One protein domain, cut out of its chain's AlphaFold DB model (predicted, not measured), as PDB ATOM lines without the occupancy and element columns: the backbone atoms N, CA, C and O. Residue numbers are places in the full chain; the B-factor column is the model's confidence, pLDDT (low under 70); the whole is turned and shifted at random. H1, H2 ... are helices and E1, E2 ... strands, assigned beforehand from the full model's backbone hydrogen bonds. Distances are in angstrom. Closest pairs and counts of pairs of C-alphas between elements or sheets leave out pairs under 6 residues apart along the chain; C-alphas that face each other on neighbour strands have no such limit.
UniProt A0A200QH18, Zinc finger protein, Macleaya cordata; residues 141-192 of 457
ATOM      1  N   PRO A 141     140.842 148.746 112.764       68.50
ATOM      2  CA  PRO A 141     141.963 149.667 112.780       68.50
ATOM      3  C   PRO A 141     141.543 150.936 112.050       68.50
ATOM      4  O   PRO A 141     141.560 150.982 110.820       68.50
ATOM      5  N   TYR A 142     141.131 151.943 112.826       75.94
ATOM      6  CA  TYR A 142     140.777 153.276 112.357       75.94
ATOM      7  C   TYR A 142     141.923 153.780 111.475       75.94
ATOM      8  O   TYR A 142     143.002 154.075 111.997       75.94
ATOM      9  N   PRO A 143     141.751 153.821 110.141       83.56
ATOM     10  CA  PRO A 143     142.872 154.059 109.257       83.56
ATOM     11  C   PRO A 143     143.331 155.498 109.451       83.56
ATOM     12  O   PRO A 143     142.511 156.419 109.484       83.56
ATOM     13  N   MET A 144     144.638 155.709 109.567       84.44
ATOM     14  CA  MET A 144     145.198 157.054 109.466       84.44
ATOM     15  C   MET A 144     144.842 157.631 108.093       84.44
ATOM     16  O   MET A 144     144.900 156.926 107.084       84.44
ATOM     17  N   CYS A 145     144.457 158.904 108.048       88.38
ATOM     18  CA  CYS A 145     144.247 159.588 106.783       88.38
ATOM     19  C   CYS A 145     145.558 159.589 105.981       88.38
ATOM     20  O   CYS A 145     146.572 160.032 106.525       88.38
ATOM     21  N   PRO A 146     145.554 159.231 104.682       84.62
ATOM     22  CA  PRO A 146     146.712 159.439 103.806       84.62
ATOM     23  C   PRO A 146     147.170 160.907 103.744       84.62
ATOM     24  O   PRO A 146     148.303 161.193 103.389       84.62
ATOM     25  N   CYS A 147     146.291 161.835 104.135       86.62
ATOM     26  CA  CYS A 147     146.551 163.263 104.280       86.62
ATOM     27  C   CYS A 147     147.277 163.684 105.573       86.62
ATOM     28  O   CYS A 147     147.356 164.876 105.853       86.62
ATOM     29  N   GLY A 148     147.696 162.749 106.431       82.94
ATOM     30  CA  GLY A 148     148.361 163.051 107.707       82.94
ATOM     31  C   GLY A 148     147.459 163.618 108.816       82.94
ATOM     32  O   GLY A 148     147.874 163.651 109.969       82.94
ATOM     33  N   ALA A 149     146.205 163.990 108.527       84.94
ATOM     34  CA  ALA A 149     145.292 164.646 109.476       84.94
ATOM     35  C   ALA A 149     144.766 163.768 110.645       84.94
ATOM     36  O   ALA A 149     143.758 164.107 111.262       84.94
ATOM     37  N   GLY A 150     145.423 162.649 110.957       82.69
ATOM     38  CA  GLY A 150     145.055 161.739 112.046       82.69
ATOM     39  C   GLY A 150     144.092 160.616 111.645       82.69
ATOM     40  O   GLY A 150     143.945 160.282 110.468       82.69
ATOM     41  N   LEU A 151     143.464 160.005 112.653       85.06
ATOM     42  CA  LEU A 151     142.542 158.873 112.511       85.06
ATOM     43  C   LEU A 151     141.284 159.266 111.721       85.06
ATOM     44  O   LEU A 151     140.660 160.289 111.999       85.06
ATOM     45  N   CYS A 152     140.875 158.435 110.763       88.19
ATOM     46  CA  CYS A 152     139.652 158.657 109.994       88.19
ATOM     47  C   CYS A 152     138.380 158.452 110.834       88.19
ATOM     48  O   CYS A 152     138.276 157.495 111.601       88.19
ATOM     49  N   HIS A 153     137.365 159.295 110.632       85.88
ATOM     50  CA  HIS A 153     136.069 159.152 111.299       85.88
ATOM     51  C   HIS A 153     135.267 157.996 110.698       85.88
ATOM     52  O   HIS A 153     135.077 157.937 109.484       85.88
ATOM     53  N   ARG A 154     134.735 157.111 111.544       86.50
ATOM     54  CA  ARG A 154     133.825 156.032 111.138       86.50
ATOM     55  C   ARG A 154     132.383 156.538 111.125       86.50
ATOM     56  O   ARG A 154     131.831 156.901 112.165       86.50
ATOM     57  N   LEU A 155     131.780 156.551 109.941       84.12
ATOM     58  CA  LEU A 155     130.432 157.038 109.662       84.12
ATOM     59  C   LEU A 155     129.525 155.925 109.119       84.12
ATOM     60  O   LEU A 155     129.968 154.871 108.663       84.12
ATOM     61  N   THR A 156     128.222 156.195 109.149       83.56
ATOM     62  CA  THR A 156     127.163 155.306 108.661       83.56
ATOM     63  C   THR A 156     126.123 156.143 107.925       83.56
ATOM     64  O   THR A 156     125.636 157.131 108.472       83.56
ATOM     65  N   SER A 157     125.755 155.760 106.698       79.06
ATOM     66  CA  SER A 157     124.822 156.533 105.864       79.06
ATOM     67  C   SER A 157     123.599 155.724 105.445       79.06
ATOM     68  O   SER A 157     123.711 154.583 104.994       79.06
ATOM     69  N   LYS A 158     122.423 156.364 105.502       76.88
ATOM     70  CA  LYS A 158     121.167 155.811 104.971       76.88
ATOM     71  C   LYS A 158     121.217 155.585 103.453       76.88
ATOM     72  O   LYS A 158     120.584 154.651 102.981       76.88
ATOM     73  N   LYS A 159     122.005 156.374 102.705       78.31
ATOM     74  CA  LYS A 159     122.196 156.210 101.245       78.31
ATOM     75  C   LYS A 159     122.875 154.881 100.881       78.31
ATOM     76  O   LYS A 159     122.756 154.425  99.751       78.31
ATOM     77  N   TYR A 160     123.583 154.274 101.832       77.00
ATOM     78  CA  TYR A 160     124.362 153.054 101.636       77.00
ATOM     79  C   TYR A 160     123.879 151.929 102.562       77.00
ATOM     80  O   TYR A 160     124.686 151.200 103.125       77.00
ATOM     81  N   ASN A 161     122.561 151.818 102.765       79.56
ATOM     82  CA  ASN A 161     121.901 150.754 103.537       79.56
ATOM     83  C   ASN A 161     122.438 150.570 104.976       79.56
ATOM     84  O   ASN A 161     122.396 149.473 105.521       79.56
ATOM     85  N   GLY A 162     122.974 151.628 105.600       80.56
ATOM     86  CA  GLY A 162     123.589 151.531 106.930       80.56
ATOM     87  C   GLY A 162     124.988 150.896 106.950       80.56
ATOM     88  O   GLY A 162     125.520 150.627 108.024       80.56
ATOM     89  N   ARG A 163     125.619 150.690 105.788       84.81
ATOM     90  CA  ARG A 163     126.983 150.161 105.667       84.81
ATOM     91  C   ARG A 163     128.006 151.172 106.230       84.81
ATOM     92  O   ARG A 163     127.938 152.350 105.863       84.81
ATOM     93  N   PRO A 164     128.931 150.757 107.117       84.50
ATOM     94  CA  PRO A 164     129.915 151.652 107.726       84.50
ATOM     95  C   PRO A 164     131.132 151.913 106.826       84.50
ATOM     96  O   PRO A 164     131.610 151.031 106.105       84.50
ATOM     97  N   PHE A 165     131.651 153.139 106.890       88.75
ATOM     98  CA  PHE A 165     132.829 153.591 106.151       88.75
ATOM     99  C   PHE A 165     133.622 154.629 106.948       88.75
ATOM    100  O   PHE A 165     133.069 155.387 107.741       88.75
ATOM    101  N   PHE A 166     134.927 154.670 106.714       89.62
ATOM    102  CA  PHE A 166     135.854 155.650 107.259       89.62
ATOM    103  C   PHE A 166     136.003 156.830 106.296       89.62
ATOM    104  O   PHE A 166     136.048 156.621 105.083       89.62
ATOM    105  N   VAL A 167     136.112 158.050 106.825       89.88
ATOM    106  CA  VAL A 167     136.372 159.281 106.059       89.88
ATOM    107  C   VAL A 167     137.510 160.098 106.663       89.88
ATOM    108  O   VAL A 167     137.758 160.023 107.865       89.88
ATOM    109  N   CYS A 168     138.162 160.929 105.845       89.81
ATOM    110  CA  CYS A 168     139.080 161.969 106.319       89.81
ATOM    111  C   CYS A 168     138.468 162.752 107.508       89.81
ATOM    112  O   CYS A 168     137.309 163.167 107.416       89.81
ATOM    113  N   PRO A 169     139.205 162.975 108.616       85.38
ATOM    114  CA  PRO A 169     138.646 163.645 109.792       85.38
ATOM    115  C   PRO A 169     138.387 165.144 109.570       85.38
ATOM    116  O   PRO A 169     137.532 165.737 110.231       85.38
ATOM    117  N   VAL A 170     139.085 165.752 108.607       85.94
ATOM    118  CA  VAL A 170     138.843 167.124 108.146       85.94
ATOM    119  C   VAL A 170     137.602 167.145 107.251       85.94
ATOM    120  O   VAL A 170     137.440 166.289 106.377       85.94
ATOM    121  N   LYS A 171     136.719 168.132 107.442       82.75
ATOM    122  CA  LYS A 171     135.489 168.269 106.647       82.75
ATOM    123  C   LYS A 171     135.765 168.737 105.220       82.75
ATOM    124  O   LYS A 171     136.678 169.523 104.962       82.75
ATOM    125  N   GLN A 172     134.889 168.329 104.306       82.00
ATOM    126  CA  GLN A 172     134.786 168.910 102.967       82.00
ATOM    127  C   GLN A 172     134.659 170.443 103.061       82.00
ATOM    128  O   GLN A 172     133.899 170.949 103.885       82.00
ATOM    129  N   GLY A 173     135.447 171.167 102.261       80.31
ATOM    130  CA  GLY A 173     135.575 172.631 102.320       80.31
ATOM    131  C   GLY A 173     136.588 173.169 103.344       80.31
ATOM    132  O   GLY A 173     137.118 174.251 103.136       80.31
ATOM    133  N   GLU A 174     136.935 172.416 104.395       84.62
ATOM    134  CA  GLU A 174     137.888 172.834 105.449       84.62
ATOM    135  C   GLU A 174     139.294 172.208 105.265       84.62
ATOM    136  O   GLU A 174     140.050 172.089 106.224       84.62
ATOM    137  N   GLY A 175     139.653 171.783 104.043       82.50
ATOM    138  CA  GLY A 175     140.948 171.146 103.730       82.50
ATOM    139  C   GLY A 175     140.943 169.610 103.683       82.50
ATOM    140  O   GLY A 175     141.998 168.983 103.743       82.50
ATOM    141  N   SER A 176     139.773 168.972 103.587       89.31
ATOM    142  CA  SER A 176     139.677 167.512 103.433       89.31
ATOM    143  C   SER A 176     140.265 167.016 102.115       89.31
ATOM    144  O   SER A 176     139.891 167.496 101.048       89.31
ATOM    145  N   CYS A 177     141.078 165.961 102.181       89.38
ATOM    146  CA  CYS A 177     141.563 165.236 101.000       89.38
ATOM    147  C   CYS A 177     140.496 164.359 100.314       89.38
ATOM    148  O   CYS A 177     140.800 163.680  99.338       89.38
ATOM    149  N   GLY A 178     139.273 164.285 100.854       88.25
ATOM    150  CA  GLY A 178     138.204 163.454 100.294       88.25
ATOM    151  C   GLY A 178     138.387 161.940 100.470       88.25
ATOM    152  O   GLY A 178     137.621 161.183  99.882       88.25
ATOM    153  N   PHE A 179     139.354 161.477 101.275       90.56
ATOM    154  CA  PHE A 179     139.555 160.048 101.553       90.56
ATOM    155  C   PHE A 179     138.290 159.389 102.127       90.56
ATOM    156  O   PHE A 179     137.734 159.870 103.118       90.56
ATOM    157  N   ILE A 180     137.888 158.261 101.529       89.50
ATOM    158  CA  ILE A 180     136.794 157.384 101.969       89.50
ATOM    159  C   ILE A 180     137.242 155.920 101.805       89.50
ATOM    160  O   ILE A 180     137.734 155.549 100.740       89.50
ATOM    161  N   ARG A 181     137.041 155.062 102.818       88.62
ATOM    162  CA  ARG A 181     137.296 153.604 102.745       88.62
ATOM    163  C   ARG A 181     136.221 152.809 103.488       88.62
ATOM    164  O   ARG A 181     135.881 153.137 104.618       88.62
ATOM    165  N   TRP A 182     135.702 151.739 102.887       88.75
ATOM    166  CA  TRP A 182     134.723 150.854 103.535       88.75
ATOM    167  C   TRP A 182     135.345 150.006 104.653       88.75
ATOM    168  O   TRP A 182     136.494 149.581 104.543       88.75
ATOM    169  N   GLU A 183     134.584 149.724 105.713       84.81
ATOM    170  CA  GLU A 183     135.084 148.948 106.861       84.81
ATOM    171  C   GLU A 183     135.308 147.459 106.541       84.81
ATOM    172  O   GLU A 183     136.280 146.870 107.010       84.81
ATOM    173  N   ASP A 184     134.494 146.857 105.668       82.75
ATOM    174  CA  ASP A 184     134.700 145.465 105.236       82.75
ATOM    175  C   ASP A 184     135.986 145.283 104.414       82.75
ATOM    176  O   ASP A 184     136.567 144.202 104.384       82.75
ATOM    177  N   ALA A 185     136.464 146.355 103.775       76.81
ATOM    178  CA  ALA A 185     137.749 146.391 103.088       76.81
ATOM    179  C   ALA A 185     138.943 146.554 104.049       76.81
ATOM    180  O   ALA A 185     140.072 146.682 103.581       76.81
ATOM    181  N   LEU A 186     138.722 146.593 105.370       69.69
ATOM    182  CA  LEU A 186     139.757 146.461 106.404       69.69
ATOM    183  C   LEU A 186     139.661 145.101 107.102       69.69
ATOM    184  O   LEU A 186     140.688 144.459 107.299       69.69
ATOM    185  N   THR A 187     138.454 144.611 107.407       64.12
ATOM    186  CA  THR A 187     138.293 143.281 108.025       64.12
ATOM    187  C   THR A 187     138.784 142.155 107.112       64.12
ATOM    188  O   THR A 187     139.471 141.263 107.597       64.12
ATOM    189  N   LYS A 188     138.563 142.248 105.790       59.56
ATOM    190  CA  LYS A 188     139.143 141.325 104.791       59.56
ATOM    191  C   LYS A 188     140.678 141.318 104.777       59.56
ATOM    192  O   LYS A 188     141.286 140.299 104.487       59.56
ATOM    193  N   THR A 189     141.322 142.442 105.101       53.75
ATOM    194  CA  THR A 189     142.791 142.514 105.207       53.75
ATOM    195  C   THR A 189     143.303 141.847 106.488       53.75
ATOM    196  O   THR A 189     144.436 141.387 106.516       53.75
ATOM    197  N   LEU A 190     142.476 141.768 107.538       53.47
ATOM    198  CA  LEU A 190     142.817 141.110 108.804       53.47
ATOM    199  C   LEU A 190     142.482 139.611 108.813       53.47
ATOM    200  O   LEU A 190     143.160 138.853 109.497       53.47
ATOM    201  N   SER A 191     141.468 139.166 108.060       51.38
ATOM    202  CA  SER A 191     141.163 137.735 107.895       51.38
ATOM    203  C   SER A 191     142.176 137.014 107.011       51.38
ATOM    204  O   SER A 191     142.458 135.839 107.230       51.38
ATOM    205  N   ASN A 192     142.745 137.706 106.022       45.44
ATOM    206  CA  ASN A 192     143.601 137.104 105.001       45.44
ATOM    207  C   ASN A 192     145.076 137.041 105.445       45.44
ATOM    208  O   ASN A 192     145.988 137.351 104.686       45.44
TER     209      ASN A 192
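This is residues 141 to 192 of the 457 residues of the protein "Zinc finger protein" of Macleaya cordata (UniProt A0A200QH18). With little regular structure, this is a small meander sheet of three short strands, E1 - E2 - E3, each the antiparallel neighbour of the one before, with long loops and a short helix, H1, off the end of E3. The 52 printed residues, 19 in named elements, are of mixed class, running E1, E2, E3, H1. The whole is flat, 34 by 25 by 11 A, and only just compact, close to loose, with a radius of gyration of the C-alphas of 11.5 A.

Inner strand E2, residues 164 to 167, forms a hairpin with E1, residues 153 to 156, at 143 degrees; N 155 and O 165 are 2.8 A apart, within hydrogen-bond range. E2 also forms a hairpin with E3, residues 180 to 182, at 155 degrees; N 166 and O 181 are 2.8 A apart, within hydrogen-bond range. H1, residues 184 to 191, is only just not on the sheet, with 4 pairs of C-alphas within 10 A. In H1, 3 of 4 O i to N i+4 pairs are within range.

E1 and E2 each span 10.1 A, E3 7.0 A and H1 10.4 A. E1 begins at C-alpha 153 (136.069, 159.152, 111.299); H1 ends at C-alpha 191 (141.163, 137.735, 107.895).

The farthest C-alphas, Gly 173 and Asn 192, are 36.5 A apart. The printed part has no cut. The link from E2 to E3 is long. Residues 141 and 186 to 192 have pLDDT under 70.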